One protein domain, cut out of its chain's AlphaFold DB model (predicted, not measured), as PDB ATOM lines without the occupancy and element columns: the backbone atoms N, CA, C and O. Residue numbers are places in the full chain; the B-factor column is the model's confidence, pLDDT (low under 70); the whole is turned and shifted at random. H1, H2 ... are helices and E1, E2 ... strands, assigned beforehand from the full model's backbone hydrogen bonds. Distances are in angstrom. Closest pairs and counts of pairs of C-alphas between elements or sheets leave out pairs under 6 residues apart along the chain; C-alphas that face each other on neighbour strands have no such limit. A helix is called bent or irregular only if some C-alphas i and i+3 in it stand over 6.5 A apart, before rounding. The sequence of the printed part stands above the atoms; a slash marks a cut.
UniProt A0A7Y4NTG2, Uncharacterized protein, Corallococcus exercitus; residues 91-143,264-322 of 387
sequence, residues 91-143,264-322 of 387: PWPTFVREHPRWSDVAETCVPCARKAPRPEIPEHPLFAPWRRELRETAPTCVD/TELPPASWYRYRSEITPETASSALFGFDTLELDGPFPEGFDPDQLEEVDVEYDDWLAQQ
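What this domain is: This is residues 91 to 143 and 264 to 322 of the 387 residues of an uncharacterized protein of Corallococcus exercitus (UniProt A0A7Y4NTG2). The longest helix, H6, meets H3 and H4 in a small cluster of crossed helices; H1 and H2 lie on the other side of the body, and E1 is out near one end. Two long loops, residues 99 to 127 and 289 to 304, reach to opposite ends. The printed part has 112 residues, under half of them in named elements, in the order H1, H2, E1, H3, H4, H5, H6; the class is mostly helix. It is compact, with a radius of gyration of the C-alphas of 14.0 A and spans of 42 by 29 by 22 A.

Where its parts are: H6 is residues 311 to 322, 17.5 A long, ending at C-alpha 322 (42.977, 42.594, -30.041). H3 is residues 269 to 275, H4 residues 283 to 288, and H5 residues 305 to 308. H1, residues 92 to 98, begins at C-alpha 92 (54.508, 19.669, -34.820). H2, residues 128 to 137, is 14.9 A long and irregular: C-alphas 129 and 132 are 7.7 A apart. E1 is residues 140 to 143.

How they stand to each other: With residues 312 to 316 alone, H6 touches H3 at a steep tilt of 59 degrees, opposite ways; the closest C-alphas, of Ala 269 and Asp 312, are 5.3 A apart. With residues 311 to 312 alone, H6 touches H4, about perpendicular at 74 degrees; the closest C-alphas, of Phe 288 and Asp 312, are 6.1 A apart. H3 and H4 touch, the closest C-alphas, of Arg 273 and Phe 288, being 5.1 A apart. H5 is close to H6 but not clearly touching, and H1 likewise to H4 and to H2. E1 pairs with no named strand and is apart from the six helices. Every O i to N i+4 pair is within hydrogen-bond range in H1, H3 and H4, against 4 of 6 in H2 and 7 of 8 in H6; H5 is too short for one.

The domain as a whole: The farthest C-alphas, of Arg 114 and Asp 296, are 42.4 A apart. Residues 144 to 263 are not printed, with 10.7 A between C-alphas 143 and 264. The links H1 to H2 and H4 to H5 are long. Residues 290 to 293 are under pLDDT 70.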
ATOM      1  N   PRO A  91      56.037  15.223 -33.562       91.31
ATOM      2  CA  PRO A  91      56.434  16.350 -34.399       91.31
ATOM      3  C   PRO A  91      55.268  17.319 -34.637       91.31
ATOM      4  O   PRO A  91      54.161  16.872 -34.945       91.31
ATOM      5  N   TRP A  92      55.521  18.627 -34.615       90.81
ATOM      6  CA  TRP A  92      54.508  19.669 -34.820       90.81
ATOM      7  C   TRP A  92      53.630  19.461 -36.074       90.81
ATOM      8  O   TRP A  92      52.404  19.505 -35.959       90.81
ATOM      9  N   PRO A  93      54.174  19.125 -37.264       93.00
ATOM     10  CA  PRO A  93      53.337  18.855 -38.438       93.00
ATOM     11  C   PRO A  93      52.413  17.637 -38.278       93.00
ATOM     12  O   PRO A  93      51.391  17.535 -38.958       93.00
ATOM     13  N   THR A  94      52.783  16.684 -37.420       93.25
ATOM     14  CA  THR A  94      51.930  15.542 -37.073       93.25
ATOM     15  C   THR A  94      50.830  15.963 -36.117       93.25
ATOM     16  O   THR A  94      49.677  15.659 -36.404       93.25
ATOM     17  N   PHE A  95      51.157  16.745 -35.088       91.75
ATOM     18  CA  PHE A  95      50.176  17.313 -34.167       91.75
ATOM     19  C   PHE A  95      49.082  18.099 -34.907       91.75
ATOM     20  O   PHE A  95      47.903  17.790 -34.787       91.75
ATOM     21  N   VAL A  96      49.460  19.039 -35.780       93.44
ATOM     22  CA  VAL A  96      48.495  19.837 -36.567       93.44
ATOM     23  C   VAL A  96      47.589  18.958 -37.437       93.44
ATOM     24  O   VAL A  96      46.408  19.251 -37.614       93.44
ATOM     25  N   ARG A  97      48.126  17.867 -37.994       93.56
ATOM     26  CA  ARG A  97      47.349  16.919 -38.806       93.56
ATOM     27  C   ARG A  97      46.359  16.116 -37.960       93.56
ATOM     28  O   ARG A  97      45.281  15.798 -38.454       93.56
ATOM     29  N   GLU A  98      46.743  15.753 -36.741       91.94
ATOM     30  CA  GLU A  98      45.922  14.978 -35.803       91.94
ATOM     31  C   GLU A  98      44.847  15.841 -35.126       91.94
ATOM     32  O   GLU A  98      43.760  15.339 -34.853       91.94
ATOM     33  N   HIS A  99      45.094  17.148 -34.988       93.12
ATOM     34  CA  HIS A  99      44.172  18.126 -34.410       93.12
ATOM     35  C   HIS A  99      43.766  19.205 -35.432       93.12
ATOM     36  O   HIS A  99      44.142  20.371 -35.301       93.12
ATOM     37  N   PRO A 100      42.982  18.871 -36.475       93.19
ATOM     38  CA  PRO A 100      42.623  19.821 -37.529       93.19
ATOM     39  C   PRO A 100      41.631  20.905 -37.079       93.19
ATOM     40  O   PRO A 100      41.451  21.882 -37.802       93.19
ATOM     41  N   ARG A 101      40.975  20.722 -35.924       94.31
ATOM     42  CA  ARG A 101      40.036  21.679 -35.326       94.31
ATOM     43  C   ARG A 101      40.642  22.346 -34.102       94.31
ATOM     44  O   ARG A 101      41.238  21.665 -33.269       94.31
ATOM     45  N   TRP A 102      40.414  23.644 -33.954       94.56
ATOM     46  CA  TRP A 102      40.816  24.403 -32.778       94.56
ATOM     47  C   TRP A 102      39.964  24.084 -31.559       94.56
ATOM     48  O   TRP A 102      40.519  23.769 -30.509       94.56
ATOM     49  N   SER A 103      38.638  24.192 -31.681       92.19
ATOM     50  CA  SER A 103      37.692  24.024 -30.573       92.19
ATOM     51  C   SER A 103      36.248  23.838 -31.064       92.19
ATOM     52  O   SER A 103      35.947  23.868 -32.262       92.19
ATOM     53  N   ASP A 104      35.331  23.673 -30.116       89.19
ATOM     54  CA  ASP A 104      33.884  23.612 -30.314       89.19
ATOM     55  C   ASP A 104      33.155  24.897 -29.878       89.19
ATOM     56  O   ASP A 104      31.940  24.893 -29.716       89.19
ATOM     57  N   VAL A 105      33.861  26.024 -29.725       89.19
ATOM     58  CA  VAL A 105      33.311  27.282 -29.171       89.19
ATOM     59  C   VAL A 105      32.028  27.779 -29.858       89.19
ATOM     60  O   VAL A 105      31.147  28.363 -29.230       89.19
ATOM     61  N   ALA A 106      31.872  27.533 -31.159       86.00
ATOM     62  CA  ALA A 106      30.660  27.912 -31.883       86.00
ATOM     63  C   ALA A 106      29.411  27.120 -31.438       86.00
ATOM     64  O   ALA A 106      28.289  27.497 -31.781       86.00
ATOM     65  N   GLU A 107      29.599  26.026 -30.701       87.75
ATOM     66  CA  GLU A 107      28.568  25.091 -30.254       87.75
ATOM     67  C   GLU A 107      28.187  25.279 -28.779       87.75
ATOM     68  O   GLU A 107      27.234  24.643 -28.326       87.75
ATOM     69  N   THR A 108      28.887  26.151 -28.045       87.69
ATOM     70  CA  THR A 108      28.713  26.346 -26.596       87.69
ATOM     71  C   THR A 108      27.856  27.562 -26.245       87.69
ATOM     72  O   THR A 108      27.389  27.689 -25.116       87.69
ATOM     73  N   CYS A 109      27.621  28.462 -27.200       89.62
ATOM     74  CA  CYS A 109      26.975  29.755 -26.968       89.62
ATOM     75  C   CYS A 109      25.721  29.905 -27.832       89.62
ATOM     76  O   CYS A 109      25.657  29.412 -28.960       89.62
ATOM     77  N   VAL A 110      24.715  30.627 -27.334       92.50
ATOM     78  CA  VAL A 110      23.525  30.928 -28.138       92.50
ATOM     79  C   VAL A 110      23.929  31.799 -29.339       92.50
ATOM     80  O   VAL A 110      24.502  32.874 -29.142       92.50
ATOM     81  N   PRO A 111      23.625  31.392 -30.587       90.75
ATOM     82  CA  PRO A 111      24.006  32.167 -31.758       90.75
ATOM     83  C   PRO A 111      23.227  33.482 -31.824       90.75
ATOM     84  O   PRO A 111      22.007  33.507 -31.644       90.75
ATOM     85  N   CYS A 112      23.933  34.562 -32.155       91.81
ATOM     86  CA  CYS A 112      23.342  35.874 -32.385       91.81
ATOM     87  C   CYS A 112      22.888  36.017 -33.850       91.81
ATOM     88  O   CYS A 112      23.666  35.803 -34.781       91.81
ATOM     89  N   ALA A 113      21.632  36.407 -34.066       89.69
ATOM     90  CA  ALA A 113      21.049  36.698 -35.374       89.69
ATOM     91  C   ALA A 113      21.656  37.956 -36.018       89.69
ATOM     92  O   ALA A 113      21.663  38.099 -37.246       89.69
ATOM     93  N   ARG A 114      22.180  38.875 -35.200       87.56
ATOM     94  CA  ARG A 114      22.841  40.089 -35.666       87.56
ATOM     95  C   ARG A 114      24.296  39.801 -36.013       87.56
ATOM     96  O   ARG A 114      25.053  39.242 -35.226       87.56
ATOM     97  N   LYS A 115      24.708  40.219 -37.210       83.38
ATOM     98  CA  LYS A 115      26.105  40.088 -37.641       83.38
ATOM     99  C   LYS A 115      26.986  41.058 -36.852       83.38
ATOM    100  O   LYS A 115      26.713  42.257 -36.854       83.38
ATOM    101  N   ALA A 116      28.053  40.537 -36.259       89.06
ATOM    102  CA  ALA A 116      29.152  41.311 -35.696       89.06
ATOM    103  C   ALA A 116      30.389  41.215 -36.617       89.06
ATOM    104  O   ALA A 116      30.551  40.205 -37.316       89.06
ATOM    105  N   PRO A 117      31.243  42.254 -36.675       88.88
ATOM    106  CA  PRO A 117      32.515  42.179 -37.388       88.88
ATOM    107  C   PRO A 117      33.366  41.048 -36.814       88.88
ATOM    108  O   PRO A 117      33.467  40.942 -35.601       88.88
ATOM    109  N   ARG A 118      33.973  40.223 -37.676       88.88
ATOM    110  CA  ARG A 118      34.914  39.178 -37.240       88.88
ATOM    111  C   ARG A 118      36.177  39.808 -36.655       88.88
ATOM    112  O   ARG A 118      36.586  40.846 -37.180       88.88
ATOM    113  N   PRO A 119      36.822  39.172 -35.661       85.44
ATOM    114  CA  PRO A 119      37.968  39.781 -35.012       85.44
ATOM    115  C   PRO A 119      39.133  39.859 -36.003       85.44
ATOM    116  O   PRO A 119      39.312  38.983 -36.862       85.44
ATOM    117  N   GLU A 120      39.914  40.931 -35.907       84.50
ATOM    118  CA  GLU A 120      41.215  40.998 -36.557       84.50
ATOM    119  C   GLU A 120      42.198  40.207 -35.703       84.50
ATOM    120  O   GLU A 120      42.504  40.584 -34.578       84.50
ATOM    121  N   ILE A 121      42.647  39.072 -36.234       84.88
ATOM    122  CA  ILE A 121      43.547  38.165 -35.529       84.88
ATOM    123  C   ILE A 121      44.974  38.402 -36.043       84.88
ATOM    124  O   ILE A 121      45.213  38.114 -37.230       84.88
ATOM    125  N   PRO A 122      45.910  38.904 -35.208       84.38
ATOM    126  CA  PRO A 122      47.317  39.058 -35.575       84.38
ATOM    127  C   PRO A 122      47.939  37.724 -35.999       84.38
ATOM    128  O   PRO A 122      47.457  36.651 -35.634       84.38
ATOM    129  N   GLU A 123      49.006  37.765 -36.790       86.19
ATOM    130  CA  GLU A 123      49.720  36.539 -37.153       86.19
ATOM    131  C   GLU A 123      50.537  36.032 -35.968       86.19
ATOM    132  O   GLU A 123      51.294  36.787 -35.369       86.19
ATOM    133  N   HIS A 124      50.372  34.750 -35.648       88.56
ATOM    134  CA  HIS A 124      51.190  34.045 -34.669       88.56
ATOM    135  C   HIS A 124      51.550  32.667 -35.241       88.56
ATOM    136  O   HIS A 124      50.626  31.929 -35.609       88.56
ATOM    137  N   PRO A 125      52.842  32.303 -35.361       88.69
ATOM    138  CA  PRO A 125      53.254  31.077 -36.046       88.69
ATOM    139  C   PRO A 125      52.638  29.803 -35.450       88.69
ATOM    140  O   PRO A 125      52.249  28.910 -36.204       88.69
ATOM    141  N   LEU A 126      52.466  29.749 -34.123       88.62
ATOM    142  CA  LEU A 126      51.869  28.599 -33.432       88.62
ATOM    143  C   LEU A 126      50.375  28.426 -33.754       88.62
ATOM    144  O   LEU A 126      49.911  27.310 -33.960       88.62
ATOM    145  N   PHE A 127      49.615  29.522 -33.847       90.81
ATOM    146  CA  PHE A 127      48.157  29.483 -34.054       90.81
ATOM    147  C   PHE A 127      47.756  29.617 -35.532       90.81
ATOM    148  O   PHE A 127      46.582  29.474 -35.884       90.81
ATOM    149  N   ALA A 128      48.726  29.867 -36.417       91.75
ATOM    150  CA  ALA A 128      48.521  30.033 -37.851       91.75
ATOM    151  C   ALA A 128      47.703  28.903 -38.509       91.75
ATOM    152  O   ALA A 128      46.823  29.242 -39.309       91.75
ATOM    153  N   PRO A 129      47.894  27.603 -38.175       94.62
ATOM    154  CA  PRO A 129      47.105  26.524 -38.773       94.62
ATOM    155  C   PRO A 129      45.592  26.669 -38.555       94.62
ATOM    156  O   PRO A 129      44.811  26.330 -39.443       94.62
ATOM    157  N   TRP A 130      45.180  27.238 -37.418       95.00
ATOM    158  CA  TRP A 130      43.773  27.375 -37.031       95.00
ATOM    159  C   TRP A 130      43.237  28.806 -37.097       95.00
ATOM    160  O   TRP A 130      42.062  29.042 -36.815       95.00
ATOM    161  N   ARG A 131      44.049  29.785 -37.515       91.94
ATOM    162  CA  ARG A 131      43.674  31.212 -37.561       91.94
ATOM    163  C   ARG A 131      42.349  31.465 -38.284       91.94
ATOM    164  O   ARG A 131      41.561  32.316 -37.870       91.94
ATOM    165  N   ARG A 132      42.094  30.732 -39.373       92.69
ATOM    166  CA  ARG A 132      40.831  30.826 -40.116       92.69
ATOM    167  C   ARG A 132      39.644  30.371 -39.268       92.69
ATOM    168  O   ARG A 132      38.650  31.088 -39.206       92.69
ATOM    169  N   GLU A 133      39.754  29.212 -38.630       93.31
ATOM    170  CA  GLU A 133      38.696  28.656 -37.786       93.31
ATOM    171  C   GLU A 133      38.427  29.557 -36.584       93.31
ATOM    172  O   GLU A 133      37.278  29.929 -36.370       93.31
ATOM    173  N   LEU A 134      39.472  29.996 -35.876       92.62
ATOM    174  CA  LEU A 134      39.380  30.973 -34.787       92.62
ATOM    175  C   LEU A 134      38.551  32.196 -35.210       92.62
ATOM    176  O   LEU A 134      37.586  32.575 -34.552       92.62
ATOM    177  N   ARG A 135      38.859  32.777 -36.375       91.38
ATOM    178  CA  ARG A 135      38.134  33.942 -36.899       91.38
ATOM    179  C   ARG A 135      36.675  33.642 -37.246       91.38
ATOM    180  O   ARG A 135      35.807  34.488 -37.030       91.38
ATOM    181  N   GLU A 136      36.408  32.496 -37.864       91.19
ATOM    182  CA  GLU A 136      35.078  32.131 -38.368       91.19
ATOM    183  C   GLU A 136      34.133  31.655 -37.254       91.19
ATOM    184  O   GLU A 136      32.923  31.889 -37.339       91.19
ATOM    185  N   THR A 137      34.680  31.043 -36.204       90.50
ATOM    186  CA  THR A 137      33.932  30.442 -35.088       90.50
ATOM    187  C   THR A 137      33.840  31.337 -33.855       90.50
ATOM    188  O   THR A 137      33.041  31.031 -32.974       90.50
ATOM    189  N   ALA A 138      34.569  32.463 -33.814       91.12
ATOM    190  CA  ALA A 138      34.499  33.436 -32.725       91.12
ATOM    191  C   ALA A 138      33.033  33.789 -32.383       91.12
ATOM    192  O   ALA A 138      32.308  34.278 -33.267       91.12
ATOM    193  N   PRO A 139      32.582  33.531 -31.142       91.12
ATOM    194  CA  PRO A 139      31.204  33.764 -30.746       91.12
ATOM    195  C   PRO A 139      30.893  35.261 -30.693       91.12
ATOM    196  O   PRO A 139      31.742  36.090 -30.367       91.12
ATOM    197  N   THR A 140      29.645  35.604 -31.011       91.94
ATOM    198  CA  THR A 140      29.143  36.975 -30.881       91.94
ATOM    199  C   THR A 140      28.669  37.216 -29.455       91.94
ATOM    200  O   THR A 140      27.853  36.446 -28.944       91.94
ATOM    201  N   CYS A 141      29.112  38.314 -28.853       90.19
ATOM    202  CA  CYS A 141      28.677  38.790 -27.549       90.19
ATOM    203  C   CYS A 141      28.068  40.196 -27.638       90.19
ATOM    204  O   CYS A 141      28.321  40.962 -28.573       90.19
ATOM    205  N   VAL A 142      27.244  40.529 -26.648       91.12
ATOM    206  CA  VAL A 142      26.760  41.885 -26.384       91.12
ATOM    207  C   VAL A 142      27.023  42.197 -24.920       91.12
ATOM    208  O   VAL A 142      26.354  41.663 -24.034       91.12
ATOM    209  N   ASP A 143      27.979  43.085 -24.674       89.19
ATOM    210  CA  ASP A 143      28.231  43.604 -23.337       89.19
ATOM    211  C   ASP A 143      27.053  44.461 -22.873       89.19
ATOM    212  O   ASP A 143      26.514  45.292 -23.606       89.19
ATOM    213  N   THR A 264      32.513  40.231 -31.798       89.56
ATOM    214  CA  THR A 264      32.969  38.838 -31.715       89.56
ATOM    215  C   THR A 264      34.260  38.780 -30.932       89.56
ATOM    216  O   THR A 264      35.193  39.517 -31.256       89.56
ATOM    217  N   GLU A 265      34.338  37.875 -29.969       86.75
ATOM    218  CA  GLU A 265      35.506  37.729 -29.104       86.75
ATOM    219  C   GLU A 265      35.943  36.272 -29.056       86.75
ATOM    220  O   GLU A 265      35.113  35.367 -29.006       86.75
ATOM    221  N   LEU A 266      37.257  36.050 -29.066       88.69
ATOM    222  CA  LEU A 266      37.817  34.736 -28.787       88.69
ATOM    223  C   LEU A 266      37.810  34.472 -27.270       88.69
ATOM    224  O   LEU A 266      38.089  35.404 -26.501       88.69
ATOM    225  N   PRO A 267      37.504  33.232 -26.843       88.31
ATOM    226  CA  PRO A 267      37.691  32.787 -25.466       88.31
ATOM    227  C   PRO A 267      39.126  32.969 -24.974       88.31
ATOM    228  O   PRO A 267      40.033  32.808 -25.787       88.31
ATOM    229  N   PRO A 268      39.340  33.249 -23.677       86.38
ATOM    230  CA  PRO A 268      40.668  33.159 -23.069       86.38
ATOM    231  C   PRO A 268      41.162  31.703 -23.009       86.38
ATOM    232  O   PRO A 268      40.356  30.769 -23.094       86.38
ATOM    233  N   ALA A 269      42.467  31.500 -22.813       88.00
ATOM    234  CA  ALA A 269      43.077  30.175 -22.661       88.00
ATOM    235  C   ALA A 269      42.412  29.359 -21.540       88.00
ATOM    236  O   ALA A 269      42.133  28.169 -21.711       88.00
ATOM    237  N   SER A 270      42.078  30.017 -20.423       83.94
ATOM    238  CA  SER A 270      41.407  29.392 -19.278       83.94
ATOM    239  C   SER A 270      40.096  28.707 -19.661       83.94
ATOM    240  O   SER A 270      39.851  27.579 -19.244       83.94
ATOM    241  N   TRP A 271      39.285  29.324 -20.523       86.06
ATOM    242  CA  TRP A 271      38.033  28.727 -20.987       86.06
ATOM    243  C   TRP A 271      38.274  27.408 -21.735       86.06
ATOM    244  O   TRP A 271      37.611  26.409 -21.461       86.06
ATOM    245  N   TYR A 272      39.256  27.373 -22.645       87.75
ATOM    246  CA  TYR A 272      39.600  26.147 -23.373       87.75
ATOM    247  C   TYR A 272      40.146  25.065 -22.451       87.75
ATOM    248  O   TYR A 272      39.796  23.896 -22.599       87.75
ATOM    249  N   ARG A 273      40.967  25.455 -21.474       85.25
ATOM    250  CA  ARG A 273      41.497  24.538 -20.468       85.25
ATOM    251  C   ARG A 273      40.375  23.819 -19.725       85.25
ATOM    252  O   ARG A 273      40.421  22.598 -19.607       85.25
ATOM    253  N   TYR A 274      39.336  24.534 -19.300       82.44
ATOM    254  CA  TYR A 274      38.183  23.910 -18.641       82.44
ATOM    255  C   TYR A 274      37.339  23.045 -19.581       82.44
ATOM    256  O   TYR A 274      36.727  22.080 -19.136       82.44
ATOM    257  N   ARG A 275      37.338  23.326 -20.890       84.31
ATOM    258  CA  ARG A 275      36.696  22.472 -21.904       84.31
ATOM    259  C   ARG A 275      37.487  21.215 -22.257       84.31
ATOM    260  O   ARG A 275      36.916  20.338 -22.905       84.31
ATOM    261  N   SER A 276      38.747  21.097 -21.838       85.25
ATOM    262  CA  SER A 276      39.646  20.043 -22.325       85.25
ATOM    263  C   SER A 276      39.178  18.614 -22.044       85.25
ATOM    264  O   SER A 276      39.424  17.721 -22.853       85.25
ATOM    265  N   GLU A 277      38.425  18.394 -20.964       81.06
ATOM    266  CA  GLU A 277      37.827  17.085 -20.665       81.06
ATOM    267  C   GLU A 277      36.620  16.751 -21.559       81.06
ATOM    268  O   GLU A 277      36.270  15.582 -21.720       81.06
ATOM    269  N   ILE A 278      35.978  17.766 -22.144       81.94
ATOM    270  CA  ILE A 278      34.755  17.626 -22.944       81.94
ATOM    271  C   ILE A 278      35.086  17.458 -24.428       81.94
ATOM    272  O   ILE A 278      34.426  16.672 -25.108       81.94
ATOM    273  N   THR A 279      36.112  18.156 -24.926       84.81
ATOM    274  CA  THR A 279      36.558  18.083 -26.331       84.81
ATOM    275  C   THR A 279      38.045  17.734 -26.476       84.81
ATOM    276  O   THR A 279      38.803  18.475 -27.122       84.81
ATOM    277  N   PRO A 280      38.488  16.587 -25.920       83.19
ATOM    278  CA  PRO A 280      39.903  16.207 -25.841       83.19
ATOM    279  C   PRO A 280      40.598  16.070 -27.206       83.19
ATOM    280  O   PRO A 280      41.822  16.096 -27.294       83.19
ATOM    281  N   GLU A 281      39.845  15.927 -28.294       86.75
ATOM    282  CA  GLU A 281      40.364  15.819 -29.657       86.75
ATOM    283  C   GLU A 281      40.779  17.159 -30.288       86.75
ATOM    284  O   GLU A 281      41.406  17.183 -31.351       86.75
ATOM    285  N   THR A 282      40.422  18.285 -29.675       92.06
ATOM    286  CA  THR A 282      40.658  19.619 -30.240       92.06
ATOM    287  C   THR A 282      42.075  20.127 -29.965       92.06
ATOM    288  O   THR A 282      42.691  19.784 -28.957       92.06
ATOM    289  N   ALA A 283      42.607  20.971 -30.857       93.31
ATOM    290  CA  ALA A 283      43.956  21.518 -30.704       93.31
ATOM    291  C   ALA A 283      44.088  22.366 -29.435       93.31
ATOM    292  O   ALA A 283      45.094  22.261 -28.746       93.31
ATOM    293  N   SER A 284      43.072  23.168 -29.100       91.94
ATOM    294  CA  SER A 284      43.065  23.964 -27.866       91.94
ATOM    295  C   SER A 284      43.086  23.093 -26.611       91.94
ATOM    296  O   SER A 284      43.832  23.389 -25.687       91.94
ATOM    297  N   SER A 285      42.347  21.982 -26.594       88.56
ATOM    298  CA  SER A 285      42.349  21.047 -25.464       88.56
ATOM    299  C   SER A 285      43.685  20.334 -25.312       88.56
ATOM    300  O   SER A 285      44.162  20.164 -24.197       88.56
ATOM    301  N   ALA A 286      44.322  19.962 -26.423       87.94
ATOM    302  CA  ALA A 286      45.645  19.355 -26.384       87.94
ATOM    303  C   ALA A 286      46.749  20.363 -26.011       87.94
ATOM    304  O   ALA A 286      47.683  19.988 -25.314       87.94
ATOM    305  N   LEU A 287      46.639  21.629 -26.442       88.44
ATOM    306  CA  LEU A 287      47.601  22.698 -26.134       88.44
ATOM    307  C   LEU A 287      47.472  23.237 -24.704       88.44
ATOM    308  O   LEU A 287      48.486  23.450 -24.054       88.44
ATOM    309  N   PHE A 288      46.254  23.462 -24.216       86.25
ATOM    310  CA  PHE A 288      46.002  24.084 -22.906       86.25
ATOM    311  C   PHE A 288      45.578  23.090 -21.818       86.25
ATOM    312  O   PHE A 288      45.266  23.505 -20.700       86.25
ATOM    313  N   GLY A 289      45.486  21.804 -22.157       73.75
ATOM    314  CA  GLY A 289      45.050  20.740 -21.259       73.75
ATOM    315  C   GLY A 289      46.040  20.426 -20.135       73.75
ATOM    316  O   GLY A 289      46.979  21.165 -19.852       73.75
ATOM    317  N   PHE A 290      45.795  19.309 -19.450       59.00
ATOM    318  CA  PHE A 290      46.454  18.971 -18.182       59.00
ATOM    319  C   PHE A 290      47.783  18.210 -18.316       59.00
ATOM    320  O   PHE A 290      48.456  18.005 -17.305       59.00
ATOM    321  N   ASP A 291      48.164  17.810 -19.531       57.19
ATOM    322  CA  ASP A 291      49.365  17.015 -19.788       57.19
ATOM    323  C   ASP A 291      50.532  17.886 -20.267       57.19
ATOM    324  O   ASP A 291      50.357  18.859 -21.001       57.19
ATOM    325  N   THR A 292      51.756  17.509 -19.891       58.94
ATOM    326  CA  THR A 292      52.966  18.079 -20.492       58.94
ATOM    327  C   THR A 292      52.937  17.859 -21.998       58.94
ATOM    328  O   THR A 292      52.896  16.718 -22.460       58.94
ATOM    329  N   LEU A 293      53.004  18.951 -22.757       67.81
ATOM    330  CA  LEU A 293      53.071  18.918 -24.209       67.81
ATOM    331  C   LEU A 293      54.329  18.186 -24.680       67.81
ATOM    332  O   LEU A 293      55.439  18.715 -24.668       67.81
ATOM    333  N   GLU A 294      54.155  16.960 -25.159       75.81
ATOM    334  CA  GLU A 294      55.240  16.179 -25.747       75.81
ATOM    335  C   GLU A 294      55.415  16.515 -27.230       75.81
ATOM    336  O   GLU A 294      55.333  15.641 -28.091       75.81
ATOM    337  N   LEU A 295      55.630  17.792 -27.549       83.25
ATOM    338  CA  LEU A 295      55.815  18.259 -28.923       83.25
ATOM    339  C   LEU A 295      57.299  18.409 -29.276       83.25
ATOM    340  O   LEU A 295      58.132  18.763 -28.441       83.25
ATOM    341  N   ASP A 296      57.633  18.127 -30.533       84.94
ATOM    342  CA  ASP A 296      58.968  18.335 -31.104       84.94
ATOM    343  C   ASP A 296      58.877  19.004 -32.478       84.94
ATOM    344  O   ASP A 296      57.820  19.055 -33.111       84.94
ATOM    345  N   GLY A 297      60.000  19.531 -32.948       81.94
ATOM    346  CA  GLY A 297      60.092  20.217 -34.222       81.94
ATOM    347  C   GLY A 297      59.917  19.305 -35.455       81.94
ATOM    348  O   GLY A 297      59.723  18.091 -35.354       81.94
ATOM    349  N   PRO A 298      60.012  19.883 -36.665       88.25
ATOM    350  CA  PRO A 298      60.296  21.293 -36.913       88.25
ATOM    351  C   PRO A 298      59.087  22.180 -36.593       88.25
ATOM    352  O   PRO A 298      57.978  21.925 -37.070       88.25
ATOM    353  N   PHE A 299      59.321  23.228 -35.806       88.06
ATOM    354  CA  PHE A 299      58.336  24.276 -35.566       88.06
ATOM    355  C   PHE A 299      58.306  25.278 -36.732       88.06
ATOM    356  O   PHE A 299      59.260  25.330 -37.517       88.06
ATOM    357  N   PRO A 300      57.217  26.054 -36.885       86.19
ATOM    358  CA  PRO A 300      57.143  27.122 -37.876       86.19
ATOM    359  C   PRO A 300      58.281  28.142 -37.712       86.19
ATOM    360  O   PRO A 300      58.755  28.388 -36.604       86.19
ATOM    361  N   GLU A 301      58.704  28.761 -38.816       86.75
ATOM    362  CA  GLU A 301      59.721  29.818 -38.781       86.75
ATOM    363  C   GLU A 301      59.271  30.980 -37.879       86.75
ATOM    364  O   GLU A 301      58.130  31.438 -37.966       86.75
ATOM    365  N   GLY A 302      60.170  31.447 -37.009       82.38
ATOM    366  CA  GLY A 302      59.899  32.537 -36.068       82.38
ATOM    367  C   GLY A 302      59.202  32.126 -34.765       82.38
ATOM    368  O   GLY A 302      58.946  33.008 -33.953       82.38
ATOM    369  N   PHE A 303      58.912  30.837 -34.552       85.50
ATOM    370  CA  PHE A 303      58.453  30.320 -33.257       85.50
ATOM    371  C   PHE A 303      59.635  29.953 -32.354       85.50
ATOM    372  O   PHE A 303      60.562  29.275 -32.809       85.50
ATOM    373  N   ASP A 304      59.574  30.356 -31.085       84.25
ATOM    374  CA  ASP A 304      60.529  29.944 -30.060       84.25
ATOM    375  C   ASP A 304      59.969  28.726 -29.295       84.25
ATOM    376  O   ASP A 304      58.930  28.849 -28.647       84.25
ATOM    377  N   PRO A 305      60.603  27.538 -29.369       81.81
ATOM    378  CA  PRO A 305      60.129  26.334 -28.682       81.81
ATOM    379  C   PRO A 305      59.944  26.489 -27.171       81.81
ATOM    380  O   PRO A 305      59.112  25.777 -26.609       81.81
ATOM    381  N   ASP A 306      60.672  27.409 -26.533       79.94
ATOM    382  CA  ASP A 306      60.550  27.676 -25.095       79.94
ATOM    383  C   ASP A 306      59.160  28.260 -24.748       79.94
ATOM    384  O   ASP A 306      58.657  28.061 -23.644       79.94
ATOM    385  N   GLN A 307      58.458  28.871 -25.715       78.56
ATOM    386  CA  GLN A 307      57.075  29.354 -25.550       78.56
ATOM    387  C   GLN A 307      56.050  28.221 -25.350       78.56
ATOM    388  O   GLN A 307      54.902  28.489 -25.005       78.56
ATOM    389  N   LEU A 308      56.423  26.950 -25.558       79.25
ATOM    390  CA  LEU A 308      55.544  25.814 -25.252       79.25
ATOM    391  C   LEU A 308      55.387  25.559 -23.749       79.25
ATOM    392  O   LEU A 308      54.443  24.869 -23.368       79.25
ATOM    393  N   GLU A 309      56.284  26.084 -22.909       77.12
ATOM    394  CA  GLU A 309      56.196  25.921 -21.453       77.12
ATOM    395  C   GLU A 309      55.030  26.728 -20.846       77.12
ATOM    396  O   GLU A 309      54.456  26.301 -19.846       77.12
ATOM    397  N   GLU A 310      54.643  27.842 -21.480       80.88
ATOM    398  CA  GLU A 310      53.582  28.769 -21.039       80.88
ATOM    399  C   GLU A 310      52.657  29.156 -22.211       80.88
ATOM    400  O   GLU A 310      52.360  30.324 -22.468       80.88
ATOM    401  N   VAL A 311      52.218  28.157 -22.984       85.81
ATOM    402  CA  VAL A 311      51.419  28.372 -24.203       85.81
ATOM    403  C   VAL A 311      50.083  29.089 -23.946       85.81
ATOM    404  O   VAL A 311      49.573  29.776 -24.832       85.81
ATOM    405  N   ASP A 312      49.512  28.946 -22.749       86.00
ATOM    406  CA  ASP A 312      48.313  29.658 -22.302       86.00
ATOM    407  C   ASP A 312      48.564  31.161 -22.131       86.00
ATOM    408  O   ASP A 312      47.773  31.967 -22.626       86.00
ATOM    409  N   VAL A 313      49.690  31.535 -21.519       85.44
ATOM    410  CA  VAL A 313      50.129  32.932 -21.381       85.44
ATOM    411  C   VAL A 313      50.383  33.549 -22.754       85.44
ATOM    412  O   VAL A 313      49.857  34.622 -23.043       85.44
ATOM    413  N   GLU A 314      51.101  32.849 -23.638       86.94
ATOM    414  CA  GLU A 314      51.356  33.326 -25.006       86.94
ATOM    415  C   GLU A 314      50.046  33.533 -25.785       86.94
ATOM    416  O   GLU A 314      49.880  34.523 -26.499       86.94
ATOM    417  N   TYR A 315      49.079  32.622 -25.631       89.38
ATOM    418  CA  TYR A 315      47.767  32.764 -26.255       89.38
ATOM    419  C   TYR A 315      47.011  33.992 -25.739       89.38
ATOM    420  O   TYR A 315      46.499  34.774 -26.543       89.38
ATOM    421  N   ASP A 316      46.941  34.179 -24.421       87.50
ATOM    422  CA  ASP A 316      46.211  35.295 -23.822       87.50
ATOM    423  C   ASP A 316      46.881  36.648 -24.114       87.50
ATOM    424  O   ASP A 316      46.179  37.615 -24.430       87.50
ATOM    425  N   ASP A 317      48.213  36.724 -24.124       85.31
ATOM    426  CA  ASP A 317      48.961  37.924 -24.523       85.31
ATOM    427  C   ASP A 317      48.745  38.257 -26.004       85.31
ATOM    428  O   ASP A 317      48.507  39.416 -26.373       85.31
ATOM    429  N   TRP A 318      48.750  37.242 -26.871       86.06
ATOM    430  CA  TRP A 318      48.406  37.392 -28.282       86.06
ATOM    431  C   TRP A 318      46.959  37.871 -28.482       86.06
ATOM    432  O   TRP A 318      46.696  38.739 -29.324       86.06
ATOM    433  N   LEU A 319      46.007  37.369 -27.689       83.12
ATOM    434  CA  LEU A 319      44.619  37.835 -27.704       83.12
ATOM    435  C   LEU A 319      44.459  39.259 -27.161       83.12
ATOM    436  O   LEU A 319      43.655  40.030 -27.697       83.12
ATOM    437  N   ALA A 320      45.198  39.637 -26.118       79.44
ATOM    438  CA  ALA A 320      45.099  40.948 -25.482       79.44
ATOM    439  C   ALA A 320      45.408  42.095 -26.460       79.44
ATOM    440  O   ALA A 320      44.789  43.162 -26.381       79.44
ATOM    441  N   GLN A 321      46.273  41.847 -27.450       75.69
ATOM    442  CA  GLN A 321      46.558  42.774 -28.552       75.69
ATOM    443  C   GLN A 321      45.295  43.164 -29.347       75.69
ATOM    444  O   GLN A 321      45.244  44.258 -29.908       75.69
ATOM    445  N   GLN A 322      44.253  42.321 -29.362       71.38
ATOM    446  CA  GLN A 322      42.977  42.594 -30.041       71.38
ATOM    447  C   GLN A 322      42.042  43.494 -29.223       71.38
ATOM    448  O   GLN A 322      41.255  44.251 -29.790       71.38
TER     449      GLN A 322